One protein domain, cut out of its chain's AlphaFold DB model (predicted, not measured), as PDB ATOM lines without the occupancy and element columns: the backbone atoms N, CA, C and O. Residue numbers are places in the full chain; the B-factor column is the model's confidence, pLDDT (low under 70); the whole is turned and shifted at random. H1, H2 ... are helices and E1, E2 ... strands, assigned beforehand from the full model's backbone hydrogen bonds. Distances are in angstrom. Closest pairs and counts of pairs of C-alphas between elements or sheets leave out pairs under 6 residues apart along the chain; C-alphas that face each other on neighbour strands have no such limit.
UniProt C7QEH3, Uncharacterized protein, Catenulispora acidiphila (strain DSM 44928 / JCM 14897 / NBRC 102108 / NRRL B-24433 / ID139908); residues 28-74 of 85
ATOM      1  N   PRO A  28     220.033 117.604  85.143       83.12
ATOM      2  CA  PRO A  28     220.848 117.383  86.335       83.12
ATOM      3  C   PRO A  28     219.969 117.255  87.585       83.12
ATOM      4  O   PRO A  28     219.040 118.051  87.767       83.12
ATOM      5  N   ASP A  29     220.274 116.259  88.421       90.88
ATOM      6  CA  ASP A  29     219.523 115.971  89.643       90.88
ATOM      7  C   ASP A  29     219.477 117.219  90.542       90.88
ATOM      8  O   ASP A  29     220.527 117.702  90.966       90.88
ATOM      9  N   PRO A  30     218.292 117.780  90.836       92.50
ATOM     10  CA  PRO A  30     218.165 118.942  91.711       92.50
ATOM     11  C   PRO A  30     218.579 118.692  93.174       92.50
ATOM     12  O   PRO A  30     218.884 119.660  93.882       92.50
ATOM     13  N   GLY A  31     218.589 117.446  93.660       95.19
ATOM     14  CA  GLY A  31     218.813 117.132  95.075       95.19
ATOM     15  C   GLY A  31     217.772 117.795  95.989       95.19
ATOM     16  O   GLY A  31     216.583 117.832  95.672       95.19
ATOM     17  N   LEU A  32     218.208 118.395  97.105       95.00
ATOM     18  CA  LEU A  32     217.322 119.087  98.058       95.00
ATOM     19  C   LEU A  32     216.473 120.184  97.408       95.00
ATOM     20  O   LEU A  32     215.363 120.461  97.860       95.00
ATOM     21  N   CYS A  33     216.957 120.811  96.335       94.50
ATOM     22  CA  CYS A  33     216.179 121.828  95.640       94.50
ATOM     23  C   CYS A  33     214.880 121.279  95.034       94.50
ATOM     24  O   CYS A  33     213.965 122.070  94.860       94.50
ATOM     25  N   ALA A  34     214.745 119.969  94.795       93.25
ATOM     26  CA  ALA A  34     213.503 119.365  94.301       93.25
ATOM     27  C   ALA A  34     212.311 119.573  95.244       93.25
ATOM     28  O   ALA A  34     211.173 119.663  94.799       93.25
ATOM     29  N   LEU A  35     212.591 119.623  96.547       93.38
ATOM     30  CA  LEU A  35     211.591 119.673  97.612       93.38
ATOM     31  C   LEU A  35     211.531 121.047  98.280       93.38
ATOM     32  O   LEU A  35     210.824 121.213  99.265       93.38
ATOM     33  N   CYS A  36     212.304 122.025  97.809       95.38
ATOM     34  CA  CYS A  36     212.407 123.327  98.455       95.38
ATOM     35  C   CYS A  36     211.314 124.280  97.954       95.38
ATOM     36  O   CYS A  36     211.194 124.504  96.755       95.38
ATOM     37  N   THR A  37     210.594 124.942  98.859       95.00
ATOM     38  CA  THR A  37     209.581 125.967  98.539       95.00
ATOM     39  C   THR A  37     210.161 127.163  97.769       95.00
ATOM     40  O   THR A  37     209.472 127.838  97.011       95.00
ATOM     41  N   HIS A  38     211.466 127.413  97.924       95.62
ATOM     42  CA  HIS A  38     212.177 128.520  97.278       95.62
ATOM     43  C   HIS A  38     212.688 128.184  95.874       95.62
ATOM     44  O   HIS A  38     213.398 128.990  95.266       95.62
ATOM     45  N   VAL A  39     212.417 126.983  95.365       94.69
ATOM     46  CA  VAL A  39     212.873 126.579  94.037       94.69
ATOM     47  C   VAL A  39     211.905 127.058  92.954       94.69
ATOM     48  O   VAL A  39     210.691 127.053  93.125       94.69
ATOM     49  N   ASN A  40     212.441 127.445  91.801       94.31
ATOM     50  CA  ASN A  40     211.679 127.658  90.577       94.31
ATOM     51  C   ASN A  40     212.262 126.762  89.473       94.31
ATOM     52  O   ASN A  40     213.443 126.893  89.135       94.31
ATOM     53  N   ARG A  41     211.450 125.826  88.964       92.75
ATOM     54  CA  ARG A  41     211.788 124.926  87.851       92.75
ATOM     55  C   ARG A  41     211.294 125.549  86.549       92.75
ATOM     56  O   ARG A  41     210.090 125.673  86.343       92.75
ATOM     57  N   ASN A  42     212.209 125.884  85.646       90.50
ATOM     58  CA  ASN A  42     211.886 126.420  84.327       90.50
ATOM     59  C   ASN A  42     212.348 125.452  83.241       90.50
ATOM     60  O   ASN A  42     213.514 125.073  83.196       90.50
ATOM     61  N   GLU A  43     211.448 125.090  82.336       90.38
ATOM     62  CA  GLU A  43     211.752 124.230  81.196       90.38
ATOM     63  C   GLU A  43     211.726 125.044  79.902       90.38
ATOM     64  O   GLU A  43     210.883 125.922  79.711       90.38
ATOM     65  N   THR A  44     212.690 124.794  79.021       87.00
ATOM     66  CA  THR A  44     212.784 125.481  77.727       87.00
ATOM     67  C   THR A  44     212.158 124.653  76.615       87.00
ATOM     68  O   THR A  44     212.066 123.435  76.713       87.00
ATOM     69  N   ARG A  45     211.829 125.290  75.483       88.19
ATOM     70  CA  ARG A  45     211.317 124.594  74.284       88.19
ATOM     71  C   ARG A  45     212.248 123.493  73.750       88.19
ATOM     72  O   ARG A  45     211.795 122.640  73.002       88.19
ATOM     73  N   LYS A  46     213.540 123.527  74.107       86.62
ATOM     74  CA  LYS A  46     214.545 122.512  73.747       86.62
ATOM     75  C   LYS A  46     214.628 121.355  74.759       86.62
ATOM     76  O   LYS A  46     215.523 120.528  74.642       86.62
ATOM     77  N   GLY A  47     213.759 121.324  75.773       83.19
ATOM     78  CA  GLY A  47     213.746 120.302  76.827       83.19
ATOM     79  C   GLY A  47     214.786 120.506  77.932       83.19
ATOM     80  O   GLY A  47     214.879 119.701  78.850       83.19
ATOM     81  N   THR A  48     215.585 121.581  77.893       85.31
ATOM     82  CA  THR A  48     216.525 121.875  78.984       85.31
ATOM     83  C   THR A  48     215.774 122.406  80.200       85.31
ATOM     84  O   THR A  48     215.014 123.373  80.073       85.31
ATOM     85  N   VAL A  49     216.037 121.808  81.364       88.12
ATOM     86  CA  VAL A  49     215.487 122.207  82.663       88.12
ATOM     87  C   VAL A  49     216.505 123.051  83.427       88.12
ATOM     88  O   VAL A  49     217.666 122.671  83.567       88.12
ATOM     89  N   TYR A  50     216.047 124.181  83.955       89.69
ATOM     90  CA  TYR A  50     216.806 125.081  84.809       89.69
ATOM     91  C   TYR A  50     216.158 125.169  86.183       89.69
ATOM     92  O   TYR A  50     214.935 125.258  86.309       89.69
ATOM     93  N   TRP A  51     217.003 125.200  87.205       92.62
ATOM     94  CA  TRP A  51     216.594 125.345  88.593       92.62
ATOM     95  C   TRP A  51     217.133 126.664  89.130       92.62
ATOM     96  O   TRP A  51     218.334 126.933  89.059       92.62
ATOM     97  N   ARG A  52     216.240 127.505  89.646       95.06
ATOM     98  CA  ARG A  52     216.577 128.812  90.211       95.06
ATOM     99  C   ARG A  52     216.141 128.893  91.668       95.06
ATOM    100  O   ARG A  52     215.031 128.495  91.998       95.06
ATOM    101  N   CYS A  53     216.978 129.481  92.519       96.31
ATOM    102  CA  CYS A  53     216.582 129.857  93.873       96.31
ATOM    103  C   CYS A  53     215.920 131.244  93.859       96.31
ATOM    104  O   CYS A  53     216.506 132.220  93.380       96.31
ATOM    105  N   THR A  54     214.696 131.352  94.375       96.56
ATOM    106  CA  THR A  54     213.973 132.628  94.474       96.56
ATOM    107  C   THR A  54     214.523 133.513  95.595       96.56
ATOM    108  O   THR A  54     214.549 134.729  95.420       96.56
ATOM    109  N   ARG A  55     215.079 132.935  96.676       95.62
ATOM    110  CA  ARG A  55     215.733 133.695  97.769       95.62
ATOM    111  C   ARG A  55     216.904 134.547  97.294       95.62
ATOM    112  O   ARG A  55     217.135 135.609  97.854       95.62
ATOM    113  N   ALA A  56     217.589 134.135  96.227       96.25
ATOM    114  CA  ALA A  56     218.680 134.904  95.632       96.25
ATOM    115  C   ALA A  56     218.252 136.298  95.123       96.25
ATOM    116  O   ALA A  56     219.104 137.116  94.790       96.25
ATOM    117  N   ALA A  57     216.944 136.568  95.013       95.38
ATOM    118  CA  ALA A  57     216.431 137.893  94.674       95.38
ATOM    119  C   ALA A  57     216.514 138.893  95.840       95.38
ATOM    120  O   ALA A  57     216.627 140.088  95.590       95.38
ATOM    121  N   THR A  58     216.443 138.420  97.086       95.94
ATOM    122  CA  THR A  58     216.418 139.266  98.292       95.94
ATOM    123  C   THR A  58     217.630 139.059  99.194       95.94
ATOM    124  O   THR A  58     217.966 139.950  99.967       95.94
ATOM    125  N   ASP A  59     218.306 137.915  99.089       95.31
ATOM    126  CA  ASP A  59     219.468 137.571  99.900       95.31
ATOM    127  C   ASP A  59     220.616 137.045  99.010       95.31
ATOM    128  O   ASP A  59     220.536 135.928  98.482       95.31
ATOM    129  N   PRO A  60     221.700 137.829  98.840       94.00
ATOM    130  CA  PRO A  60     222.806 137.500  97.940       94.00
ATOM    131  C   PRO A  60     223.668 136.326  98.425       94.00
ATOM    132  O   PRO A  60     224.510 135.844  97.669       94.00
ATOM    133  N   ARG A  61     223.469 135.832  99.656       94.06
ATOM    134  CA  ARG A  61     224.148 134.621 100.147       94.06
ATOM    135  C   ARG A  61     223.676 133.364  99.416       94.06
ATOM    136  O   ARG A  61     224.371 132.350  99.436       94.06
ATOM    137  N   PHE A  62     222.503 133.414  98.782       95.06
ATOM    138  CA  PHE A  62     221.962 132.304  98.008       95.06
ATOM    139  C   PHE A  62     222.329 132.437  96.523       95.06
ATOM    140  O   PHE A  62     222.073 133.479  95.915       95.06
ATOM    141  N   PRO A  63     222.867 131.383  95.885       94.38
ATOM    142  CA  PRO A  63     223.137 131.411  94.456       94.38
ATOM    143  C   PRO A  63     221.825 131.404  93.662       94.38
ATOM    144  O   PRO A  63     220.970 130.540  93.858       94.38
ATOM    145  N   LYS A  64     221.682 132.331  92.702       95.44
ATOM    146  CA  LYS A  64     220.524 132.374  91.786       95.44
ATOM    147  C   LYS A  64     220.338 131.048  91.050       95.44
ATOM    148  O   LYS A  64     219.211 130.579  90.933       95.44
ATOM    149  N   TYR A  65     221.434 130.445  90.599       94.56
ATOM    150  CA  TYR A  65     221.457 129.135  89.955       94.56
ATOM    151  C   TYR A  65     222.383 128.216  90.766       94.56
ATOM    152  O   TYR A  65     223.605 128.331  90.630       94.56
ATOM    153  N   PRO A  66     221.847 127.380  91.674       92.06
ATOM    154  CA  PRO A  66     222.665 126.503  92.502       92.06
ATOM    155  C   PRO A  66     223.394 125.455  91.656       92.06
ATOM    156  O   PRO A  66     222.911 125.023  90.608       92.06
ATOM    157  N   ARG A  67     224.567 125.025  92.127       91.94
ATOM    158  CA  ARG A  67     225.260 123.860  91.565       91.94
ATOM    159  C   ARG A  67     224.483 122.608  91.959       91.94
ATOM    160  O   ARG A  67     224.138 122.451  93.126       91.94
ATOM    161  N   LEU A  68     224.209 121.755  90.982       92.31
ATOM    162  CA  LEU A  68     223.439 120.531  91.164       92.31
ATOM    163  C   LEU A  68     224.366 119.303  91.205       92.31
ATOM    164  O   LEU A  68     225.362 119.306  90.473       92.31
ATOM    165  N   PRO A  69     224.055 118.274  92.017       94.50
ATOM    166  CA  PRO A  69     222.932 118.206  92.962       94.50
ATOM    167  C   PRO A  69     223.161 119.038  94.229       94.50
ATOM    168  O   PRO A  69     224.276 119.127  94.746       94.50
ATOM    169  N   VAL A  70     222.093 119.644  94.761       95.19
ATOM    170  CA  VAL A  70     222.172 120.361  96.042       95.19
ATOM    171  C   VAL A  70     222.081 119.355  97.180       95.19
ATOM    172  O   VAL A  70     221.001 118.861  97.490       95.19
ATOM    173  N   LEU A  71     223.216 119.070  97.817       95.19
ATOM    174  CA  LEU A  71     223.294 118.138  98.949       95.19
ATOM    175  C   LEU A  71     223.048 118.817 100.305       95.19
ATOM    176  O   LEU A  71     222.654 118.164 101.264       95.19
ATOM    177  N   SER A  72     223.285 120.128 100.394       94.38
ATOM    178  CA  SER A  72     223.058 120.932 101.598       94.38
ATOM    179  C   SER A  72     222.701 122.365 101.210       94.38
ATOM    180  O   SER A  72     223.297 122.932 100.291       94.38
ATOM    181  N   CYS A  73     221.714 122.953 101.887       95.06
ATOM    182  CA  CYS A  73     221.308 124.338 101.677       95.06
ATOM    183  C   CYS A  73     220.859 124.967 103.007       95.06
ATOM    184  O   CYS A  73     219.882 124.501 103.592       95.06
ATOM    185  N   PRO A  74     221.504 126.056 103.472       94.69
ATOM    186  CA  PRO A  74     221.169 126.695 104.749       94.69
ATOM    187  C   PRO A  74     219.800 127.396 104.751       94.69
ATOM    188  O   PRO A  74     219.311 127.789 105.802       94.69
TER     189      PRO A  74
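AT A GLANCE: This is residues 28 to 74 of the 85 residues of an uncharacterized protein of Catenulispora acidiphila (strain DSM 44928 / JCM 14897 / NBRC 102108 / NRRL B-24433 / ID139908) (UniProt C7QEH3). This domain has little regular structure: a small two-stranded hairpin, E1 and E2, with one short helix, H1, near it and loops making most of the rest. The unnamed residues 54 to 74 loop out past the hairpin's open end, return beside E2 and run on past H1. The printed part has 47 residues, with H1, E1 and E2 in chain order, an antiparallel sheet E1 - E2 and a mixed class, with 14 residues in named elements. It is compact, with a radius of gyration of the C-alphas of 10.5 A and spans of 31 by 21 by 17 A.

IN THESE COORDINATES: E1, residues 39 to 43, is 13.1 A long from C-alpha 39 at (212.873, 126.579, 94.037). E2, residues 49 to 53, is 13.6 A long and ends at C-alpha 53 at (216.582, 129.857, 93.873). H1, residues 32 to 35, is 5.8 A long.

HOW THE PARTS SIT: E1 and E2 form an antiparallel hairpin at 156 degrees, with N 40 and O 52 within hydrogen-bond range at 2.8 A. The closest C-alphas of H1 and E1, Cys 33 and Val 39, are 6.0 A apart. H1 is too short for an O i to N i+4 pair; its one O i to N i+3 pair is within range.

THE WHOLE: The C-alphas farthest apart, Arg 45 and Pro 74, are 32.1 A apart. The printed part has no cut, both links are tight, and no printed residue is under 70 in pLDDT.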